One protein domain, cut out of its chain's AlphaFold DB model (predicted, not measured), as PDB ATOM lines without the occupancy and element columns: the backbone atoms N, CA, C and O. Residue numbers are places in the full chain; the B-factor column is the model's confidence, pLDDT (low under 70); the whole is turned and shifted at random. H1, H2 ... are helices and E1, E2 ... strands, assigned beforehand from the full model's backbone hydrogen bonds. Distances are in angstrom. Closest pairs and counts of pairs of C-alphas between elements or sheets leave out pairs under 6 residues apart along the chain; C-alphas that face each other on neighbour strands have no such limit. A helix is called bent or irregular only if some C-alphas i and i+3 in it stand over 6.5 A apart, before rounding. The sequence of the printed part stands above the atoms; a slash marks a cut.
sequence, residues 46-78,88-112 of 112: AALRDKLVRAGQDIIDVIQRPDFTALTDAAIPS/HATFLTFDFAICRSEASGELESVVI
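Overview. This is residues 46 to 78 and 88 to 112 of the 112 residues of an uncharacterized protein of Cytophagaceae bacterium (UniProt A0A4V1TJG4). One long helix, H1, has a hairpin of two strands, E1 and E2, packed along its residues 47 to 59, mostly through E2. At the other end of H1 the chain turns a corner into a short helix, H2, and residues 65 to 71 and 73 to 78 stick out there. The printed part has 58 residues, with two named helices and then two named strands, in the order H1, H2, E1, E2; the sheet is E1 - E2, antiparallel, and the class is mixed, helices and strands. The whole is a loose rod, with a radius of gyration of the C-alphas of 14.6 A and spans of 43 by 21 by 17 A.

Arrangement. Start with H1, residues 46 to 63, where every O i to N i+4 pair is within hydrogen-bond range. Next comes H2, residues 68 to 75, with 2 of 4 such pairs and 3 of 5 O i to N i+3 pairs within range; it is irregular, C-alphas 71 and 74 being 7.3 A apart. H1 and H2 are close but not clearly touching, the closest C-alphas being those of Val 62 and Phe 68, 7.1 A apart, and their lines are about perpendicular at 80 degrees. Past the cut, E1, residues 96 to 100, and E2, residues 107 to 111, form an antiparallel hairpin at 145 degrees; look for N 97 and O 110, 2.8 A apart, and N 108 and O 99, 2.9 A apart. The closest C-alphas of H1 and E2 are those of Leu 52 and Ser 109, 6.4 A apart. H2 and E2 are apart.

Along the chain. Find C-alpha 46 at (-31.727, -61.954, -16.876); H1 runs 25.7 A to C-alpha 63. H2 spans 11.7 A, E1 12.7 A and E2 13.4 A, the last ending at C-alpha 111, (-41.429, -45.777, -16.214).

Size, cuts and confidence. The C-alphas of Ala 46 and Ser 78 are the farthest apart, at 44.4 A. Residues 79 to 87 are not printed, and C-alphas 78 and 88 are 21.6 A apart across this cut. Of the links printed whole, H1 to H2 is tight and E1 to E2 is short. Residue 112, the chain's last, has a pLDDT under 70.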
ATOM      1  N   ALA A  46     -31.752 -62.068 -18.336       94.06
ATOM      2  CA  ALA A  46     -31.727 -61.954 -16.876       94.06
ATOM      3  C   ALA A  46     -31.314 -60.548 -16.407       94.06
ATOM      4  O   ALA A  46     -32.008 -59.956 -15.594       94.06
ATOM      5  N   ALA A  47     -30.286 -59.958 -17.024       92.38
ATOM      6  CA  ALA A  47     -29.844 -58.605 -16.694       92.38
ATOM      7  C   ALA A  47     -30.944 -57.538 -16.870       92.38
ATOM      8  O   ALA A  47     -31.055 -56.636 -16.047       92.38
ATOM      9  N   LEU A  48     -31.784 -57.634 -17.911       92.75
ATOM     10  CA  LEU A  48     -32.893 -56.690 -18.103       92.75
ATOM     11  C   LEU A  48     -34.015 -56.931 -17.088       92.75
ATOM     12  O   LEU A  48     -34.559 -55.972 -16.552       92.75
ATOM     13  N   ARG A  49     -34.344 -58.198 -16.807       94.12
ATOM     14  CA  ARG A  49     -35.298 -58.557 -15.746       94.12
ATOM     15  C   ARG A  49     -34.853 -57.961 -14.410       94.12
ATOM     16  O   ARG A  49     -35.661 -57.348 -13.729       94.12
ATOM     17  N   ASP A  50     -33.582 -58.120 -14.060       95.44
ATOM     18  CA  ASP A  50     -33.051 -57.658 -12.777       95.44
ATOM     19  C   ASP A  50     -33.080 -56.128 -12.675       95.44
ATOM     20  O   ASP A  50     -33.457 -55.601 -11.631       95.44
ATOM     21  N   LYS A  51     -32.796 -55.413 -13.775       93.00
ATOM     22  CA  LYS A  51     -32.987 -53.954 -13.857       93.00
ATOM     23  C   LYS A  51     -34.451 -53.552 -13.624       93.00
ATOM     24  O   LYS A  51     -34.697 -52.651 -12.834       93.00
ATOM     25  N   LEU A  52     -35.412 -54.236 -14.254       94.25
ATOM     26  CA  LEU A  52     -36.847 -53.956 -14.087       94.25
ATOM     27  C   LEU A  52     -37.328 -54.203 -12.653       94.25
ATOM     28  O   LEU A  52     -38.037 -53.377 -12.087       94.25
ATOM     29  N   VAL A  53     -36.908 -55.319 -12.049       95.62
ATOM     30  CA  VAL A  53     -37.235 -55.641 -10.652       95.62
ATOM     31  C   VAL A  53     -36.636 -54.602  -9.711       95.62
ATOM     32  O   VAL A  53     -37.323 -54.139  -8.804       95.62
ATOM     33  N   ARG A  54     -35.379 -54.200  -9.936       95.69
ATOM     34  CA  ARG A  54     -34.731 -53.172  -9.119       95.69
ATOM     35  C   ARG A  54     -35.434 -51.823  -9.248       95.69
ATOM     36  O   ARG A  54     -35.742 -51.235  -8.222       95.69
ATOM     37  N   ALA A  55     -35.746 -51.388 -10.467       94.00
ATOM     38  CA  ALA A  55     -36.476 -50.146 -10.699       94.00
ATOM     39  C   ALA A  55     -37.851 -50.158 -10.013       94.00
ATOM     40  O   ALA A  55     -38.216 -49.188  -9.356       94.00
ATOM     41  N   GLY A  56     -38.586 -51.273 -10.098       95.12
ATOM     42  CA  GLY A  56     -39.846 -51.449  -9.373       95.12
ATOM     43  C   GLY A  56     -39.670 -51.334  -7.858       95.12
ATOM     44  O   GLY A  56     -40.437 -50.631  -7.206       95.12
ATOM     45  N   GLN A  57     -38.634 -51.967  -7.299       95.75
ATOM     46  CA  GLN A  57     -38.335 -51.869  -5.870       95.75
ATOM     47  C   GLN A  57     -37.968 -50.440  -5.456       95.75
ATOM     48  O   GLN A  57     -38.461 -49.972  -4.439       95.75
ATOM     49  N   ASP A  58     -37.170 -49.729  -6.254       95.56
ATOM     50  CA  ASP A  58     -36.789 -48.343  -5.965       95.56
ATOM     51  C   ASP A  58     -38.023 -47.417  -5.920       95.56
ATOM     52  O   ASP A  58     -38.097 -46.517  -5.085       95.56
ATOM     53  N   ILE A  59     -39.027 -47.656  -6.774       94.12
ATOM     54  CA  ILE A  59     -40.300 -46.915  -6.752       94.12
ATOM     55  C   ILE A  59     -41.121 -47.277  -5.510       94.12
ATOM     56  O   ILE A  59     -41.649 -46.388  -4.842       94.12
ATOM     57  N   ILE A  60     -41.212 -48.570  -5.178       94.56
ATOM     58  CA  ILE A  60     -41.905 -49.043  -3.970       94.56
ATOM     59  C   ILE A  60     -41.285 -48.414  -2.720       94.56
ATOM     60  O   ILE A  60     -42.022 -47.928  -1.865       94.56
ATOM     61  N   ASP A  61     -39.956 -48.368  -2.638       95.25
ATOM     62  CA  ASP A  61     -39.231 -47.783  -1.508       95.25
ATOM     63  C   ASP A  61     -39.598 -46.301  -1.319       95.25
ATOM     64  O   ASP A  61     -39.703 -45.836  -0.186       95.25
ATOM     65  N   VAL A  62     -39.845 -45.559  -2.408       93.56
ATOM     66  CA  VAL A  62     -40.326 -44.167  -2.348       93.56
ATOM     67  C   VAL A  62     -41.781 -44.089  -1.885       93.56
ATOM     68  O   VAL A  62     -42.080 -43.274  -1.012       93.56
ATOM     69  N   ILE A  63     -42.669 -44.923  -2.432       92.50
ATOM     70  CA  ILE A  63     -44.103 -44.943  -2.085       92.50
ATOM     71  C   ILE A  63     -44.316 -45.324  -0.612       92.50
ATOM     72  O   ILE A  63     -45.204 -44.794   0.044       92.50
ATOM     73  N   GLN A  64     -43.485 -46.217  -0.069       92.19
ATOM     74  CA  GLN A  64     -43.574 -46.673   1.321       92.19
ATOM     75  C   GLN A  64     -42.985 -45.690   2.341       92.19
ATOM     76  O   GLN A  64     -43.029 -45.956   3.547       92.19
ATOM     77  N   ARG A  65     -42.413 -44.564   1.901       93.75
ATOM     78  CA  ARG A  65     -41.878 -43.575   2.837       93.75
ATOM     79  C   ARG A  65     -42.994 -42.993   3.711       93.75
ATOM     80  O   ARG A  65     -44.046 -42.635   3.185       93.75
ATOM     81  N   PRO A  66     -42.747 -42.771   5.014       92.38
ATOM     82  CA  PRO A  66     -43.748 -42.189   5.911       92.38
ATOM     83  C   PRO A  66     -44.249 -40.799   5.497       92.38
ATOM     84  O   PRO A  66     -45.342 -40.402   5.886       92.38
ATOM     85  N   ASP A  67     -43.448 -40.044   4.742       94.31
ATOM     86  CA  ASP A  67     -43.782 -38.700   4.269       94.31
ATOM     87  C   ASP A  67     -44.383 -38.672   2.855       94.31
ATOM     88  O   ASP A  67     -44.715 -37.592   2.370       94.31
ATOM     89  N   PHE A  68     -44.561 -39.824   2.199       92.06
ATOM     90  CA  PHE A  68     -45.053 -39.897   0.821       92.06
ATOM     91  C   PHE A  68     -46.409 -39.202   0.650       92.06
ATOM     92  O   PHE A  68     -46.529 -38.320  -0.195       92.06
ATOM     93  N   THR A  69     -47.389 -39.504   1.509       89.38
ATOM     94  CA  THR A  69     -48.720 -38.878   1.452       89.38
ATOM     95  C   THR A  69     -48.635 -37.359   1.553       89.38
ATOM     96  O   THR A  69     -49.255 -36.660   0.763       89.38
ATOM     97  N   ALA A  70     -47.810 -36.828   2.463       91.69
ATOM     98  CA  ALA A  70     -47.632 -35.385   2.606       91.69
ATOM     99  C   ALA A  70     -46.984 -34.745   1.364       91.69
ATOM    100  O   ALA A  70     -47.292 -33.602   1.032       91.69
ATOM    101  N   LEU A  71     -46.103 -35.472   0.667       92.50
ATOM    102  CA  LEU A  71     -45.482 -35.018  -0.581       92.50
ATOM    103  C   LEU A  71     -46.462 -35.020  -1.762       92.50
ATOM    104  O   LEU A  71     -46.302 -34.214  -2.677       92.50
ATOM    105  N   THR A  72     -47.457 -35.911  -1.758       91.00
ATOM    106  CA  THR A  72     -48.382 -36.104  -2.884       91.00
ATOM    107  C   THR A  72     -49.766 -35.499  -2.678       91.00
ATOM    108  O   THR A  72     -50.502 -35.382  -3.652       91.00
ATOM    109  N   ASP A  73     -50.127 -35.081  -1.462       89.69
ATOM    110  CA  ASP A  73     -51.473 -34.587  -1.118       89.69
ATOM    111  C   ASP A  73     -51.933 -33.439  -2.035       89.69
ATOM    112  O   ASP A  73     -53.060 -33.407  -2.526       89.69
ATOM    113  N   ALA A  74     -51.004 -32.542  -2.380       92.12
ATOM    114  CA  ALA A  74     -51.258 -31.413  -3.274       92.12
ATOM    115  C   ALA A  74     -51.557 -31.812  -4.736       92.12
ATOM    116  O   ALA A  74     -51.993 -30.965  -5.516       92.12
ATOM    117  N   ALA A  75     -51.315 -33.069  -5.126       92.31
ATOM    118  CA  ALA A  75     -51.639 -33.579  -6.457       92.31
ATOM    119  C   ALA A  75     -53.125 -33.959  -6.599       92.31
ATOM    120  O   ALA A  75     -53.600 -34.104  -7.728       92.31
ATOM    121  N   ILE A  76     -53.863 -34.104  -5.490       90.31
ATOM    122  CA  ILE A  76     -55.289 -34.449  -5.495       90.31
ATOM    123  C   ILE A  76     -56.119 -33.159  -5.626       90.31
ATOM    124  O   ILE A  76     -56.052 -32.288  -4.756       90.31
ATOM    125  N   PRO A  77     -56.936 -33.000  -6.684       92.88
ATOM    126  CA  PRO A  77     -57.801 -31.834  -6.824       92.88
ATOM    127  C   PRO A  77     -58.802 -31.705  -5.671       92.88
ATOM    128  O   PRO A  77     -59.349 -32.691  -5.170       92.88
ATOM    129  N   SER A  78     -59.113 -30.464  -5.291       90.94
ATOM    130  CA  SER A  78     -60.117 -30.186  -4.262       90.94
ATOM    131  C   SER A  78     -61.460 -30.841  -4.610       90.94
ATOM    132  O   SER A  78     -62.016 -30.577  -5.676       90.94
ATOM    133  N   HIS A  88     -52.143 -48.193   2.635       82.06
ATOM    134  CA  HIS A  88     -51.417 -49.042   1.698       82.06
ATOM    135  C   HIS A  88     -52.232 -49.353   0.441       82.06
ATOM    136  O   HIS A  88     -53.444 -49.550   0.485       82.06
ATOM    137  N   ALA A  89     -51.540 -49.451  -0.694       85.00
ATOM    138  CA  ALA A  89     -52.142 -49.921  -1.930       85.00
ATOM    139  C   ALA A  89     -52.386 -51.437  -1.863       85.00
ATOM    140  O   ALA A  89     -51.464 -52.209  -1.597       85.00
ATOM    141  N   THR A  90     -53.606 -51.876  -2.174       88.19
ATOM    142  CA  THR A  90     -53.952 -53.306  -2.269       88.19
ATOM    143  C   THR A  90     -53.205 -54.006  -3.405       88.19
ATOM    144  O   THR A  90     -52.861 -55.183  -3.312       88.19
ATOM    145  N   PHE A  91     -52.975 -53.286  -4.503       89.56
ATOM    146  CA  PHE A  91     -52.291 -53.785  -5.685       89.56
ATOM    147  C   PHE A  91     -51.588 -52.631  -6.398       89.56
ATOM    148  O   PHE A  91     -52.092 -51.508  -6.403       89.56
ATOM    149  N   LEU A  92     -50.434 -52.916  -6.998       90.94
ATOM    150  CA  LEU A  92     -49.636 -51.938  -7.725       90.94
ATOM    151  C   LEU A  92     -49.114 -52.567  -9.014       90.94
ATOM    152  O   LEU A  92     -48.605 -53.690  -9.010       90.94
ATOM    153  N   THR A  93     -49.227 -51.827 -10.109       92.94
ATOM    154  CA  THR A  93     -48.692 -52.197 -11.419       92.94
ATOM    155  C   THR A  93     -47.748 -51.119 -11.899       92.94
ATOM    156  O   THR A  93     -48.014 -49.934 -11.712       92.94
ATOM    157  N   PHE A  94     -46.666 -51.537 -12.547       92.38
ATOM    158  CA  PHE A  94     -45.715 -50.631 -13.172       92.38
ATOM    159  C   PHE A  94     -45.639 -50.921 -14.660       92.38
ATOM    160  O   PHE A  94     -45.324 -52.046 -15.059       92.38
ATOM    161  N   ASP A  95     -45.865 -49.883 -15.456       93.75
ATOM    162  CA  ASP A  95     -45.695 -49.932 -16.897       93.75
ATOM    163  C   ASP A  95     -44.311 -49.387 -17.256       93.75
ATOM    164  O   ASP A  95     -43.963 -48.238 -16.982       93.75
ATOM    165  N   PHE A  96     -43.485 -50.244 -17.858       92.44
ATOM    166  CA  PHE A  96     -42.135 -49.887 -18.281       92.44
ATOM    167  C   PHE A  96     -42.033 -49.835 -19.806       92.44
ATOM    168  O   PHE A  96     -42.276 -50.829 -20.497       92.44
ATOM    169  N   ALA A  97     -41.548 -48.712 -20.330       91.25
ATOM    170  CA  ALA A  97     -40.940 -48.649 -21.650       91.25
ATOM    171  C   ALA A  97     -39.536 -49.249 -21.584       91.25
ATOM    172  O   ALA A  97     -38.735 -48.900 -20.718       91.25
ATOM    173  N   ILE A  98     -39.204 -50.116 -22.541       91.00
ATOM    174  CA  ILE A  98     -37.827 -50.577 -22.727       91.00
ATOM    175  C   ILE A  98     -37.185 -49.747 -23.830       91.00
ATOM    176  O   ILE A  98     -37.541 -49.866 -25.003       91.00
ATOM    177  N   CYS A  99     -36.208 -48.939 -23.444       89.81
ATOM    178  CA  CYS A  99     -35.457 -48.067 -24.331       89.81
ATOM    179  C   CYS A  99     -34.019 -48.563 -24.469       89.81
ATOM    180  O   CYS A  99     -33.560 -49.456 -23.754       89.81
ATOM    181  N   ARG A 100     -33.304 -47.996 -25.436       89.12
ATOM    182  CA  ARG A 100     -31.881 -48.246 -25.624       89.12
ATOM    183  C   ARG A 100     -31.134 -46.979 -25.225       89.12
ATOM    184  O   ARG A 100     -31.458 -45.913 -25.735       89.12
ATOM    185  N   SER A 101     -30.182 -47.105 -24.311       86.12
ATOM    186  CA  SER A 101     -29.365 -45.991 -23.837       86.12
ATOM    187  C   SER A 101     -28.559 -45.407 -24.990       86.12
ATOM    188  O   SER A 101     -27.861 -46.150 -25.683       86.12
ATOM    189  N   GLU A 102     -28.616 -44.093 -25.197       85.69
ATOM    190  CA  GLU A 102     -27.796 -43.442 -26.227       85.69
ATOM    191  C   GLU A 102     -26.301 -43.496 -25.883       85.69
ATOM    192  O   GLU A 102     -25.463 -43.602 -26.775       85.69
ATOM    193  N   ALA A 103     -25.964 -43.477 -24.589       85.56
ATOM    194  CA  ALA A 103     -24.583 -43.469 -24.118       85.56
ATOM    195  C   ALA A 103     -23.928 -44.859 -24.157       85.56
ATOM    196  O   ALA A 103     -22.771 -44.982 -24.555       85.56
ATOM    197  N   SER A 104     -24.646 -45.904 -23.729       85.38
ATOM    198  CA  SER A 104     -24.089 -47.262 -23.590       85.38
ATOM    199  C   SER A 104     -24.587 -48.254 -24.645       85.38
ATOM    200  O   SER A 104     -23.999 -49.320 -24.818       85.38
ATOM    201  N   GLY A 105     -25.682 -47.950 -25.347       82.94
ATOM    202  CA  GLY A 105     -26.362 -48.883 -26.251       82.94
ATOM    203  C   GLY A 105     -27.100 -50.030 -25.542       82.94
ATOM    204  O   GLY A 105     -27.717 -50.873 -26.210       82.94
ATOM    205  N   GLU A 106     -27.056 -50.081 -24.207       84.94
ATOM    206  CA  GLU A 106     -27.731 -51.101 -23.408       84.94
ATOM    207  C   GLU A 106     -29.246 -50.895 -23.363       84.94
ATOM    208  O   GLU A 106     -29.757 -49.809 -23.621       84.94
ATOM    209  N   LEU A 107     -29.980 -51.958 -23.016       84.62
ATOM    210  CA  LEU A 107     -31.405 -51.841 -22.718       84.62
ATOM    211  C   LEU A 107     -31.600 -51.300 -21.301       84.62
ATOM    212  O   LEU A 107     -31.014 -51.816 -20.340       84.62
ATOM    213  N   GLU A 108     -32.465 -50.301 -21.199       84.62
ATOM    214  CA  GLU A 108     -32.852 -49.616 -19.969       84.62
ATOM    215  C   GLU A 108     -34.377 -49.516 -19.892       84.62
ATOM    216  O   GLU A 108     -35.072 -49.560 -20.910       84.62
ATOM    217  N   SER A 109     -34.894 -49.428 -18.671       81.88
ATOM    218  CA  SER A 109     -36.317 -49.255 -18.404       81.88
ATOM    219  C   SER A 109     -36.618 -47.805 -18.058       81.88
ATOM    220  O   SER A 109     -35.953 -47.231 -17.198       81.88
ATOM    221  N   VAL A 110     -37.654 -47.251 -18.673       79.38
ATOM    222  CA  VAL A 110     -38.239 -45.954 -18.329       79.38
ATOM    223  C   VAL A 110     -39.664 -46.217 -17.860       79.38
ATOM    224  O   VAL A 110     -40.395 -46.944 -18.527       79.38
ATOM    225  N   VAL A 111     -40.044 -45.683 -16.700       74.31
ATOM    226  CA  VAL A 111     -41.429 -45.777 -16.214       74.31
ATOM    227  C   VAL A 111     -42.289 -44.837 -17.054       74.31
ATOM    228  O   VAL A 111     -41.870 -43.700 -17.289       74.31
ATOM    229  N   ILE A 112     -43.433 -45.325 -17.534       60.03
ATOM    230  CA  ILE A 112     -44.408 -44.544 -18.314       60.03
ATOM    231  C   ILE A 112     -45.545 -44.094 -17.404       60.03
ATOM    232  O   ILE A 112     -45.988 -44.923 -16.581       60.03
TER     233      ILE A 112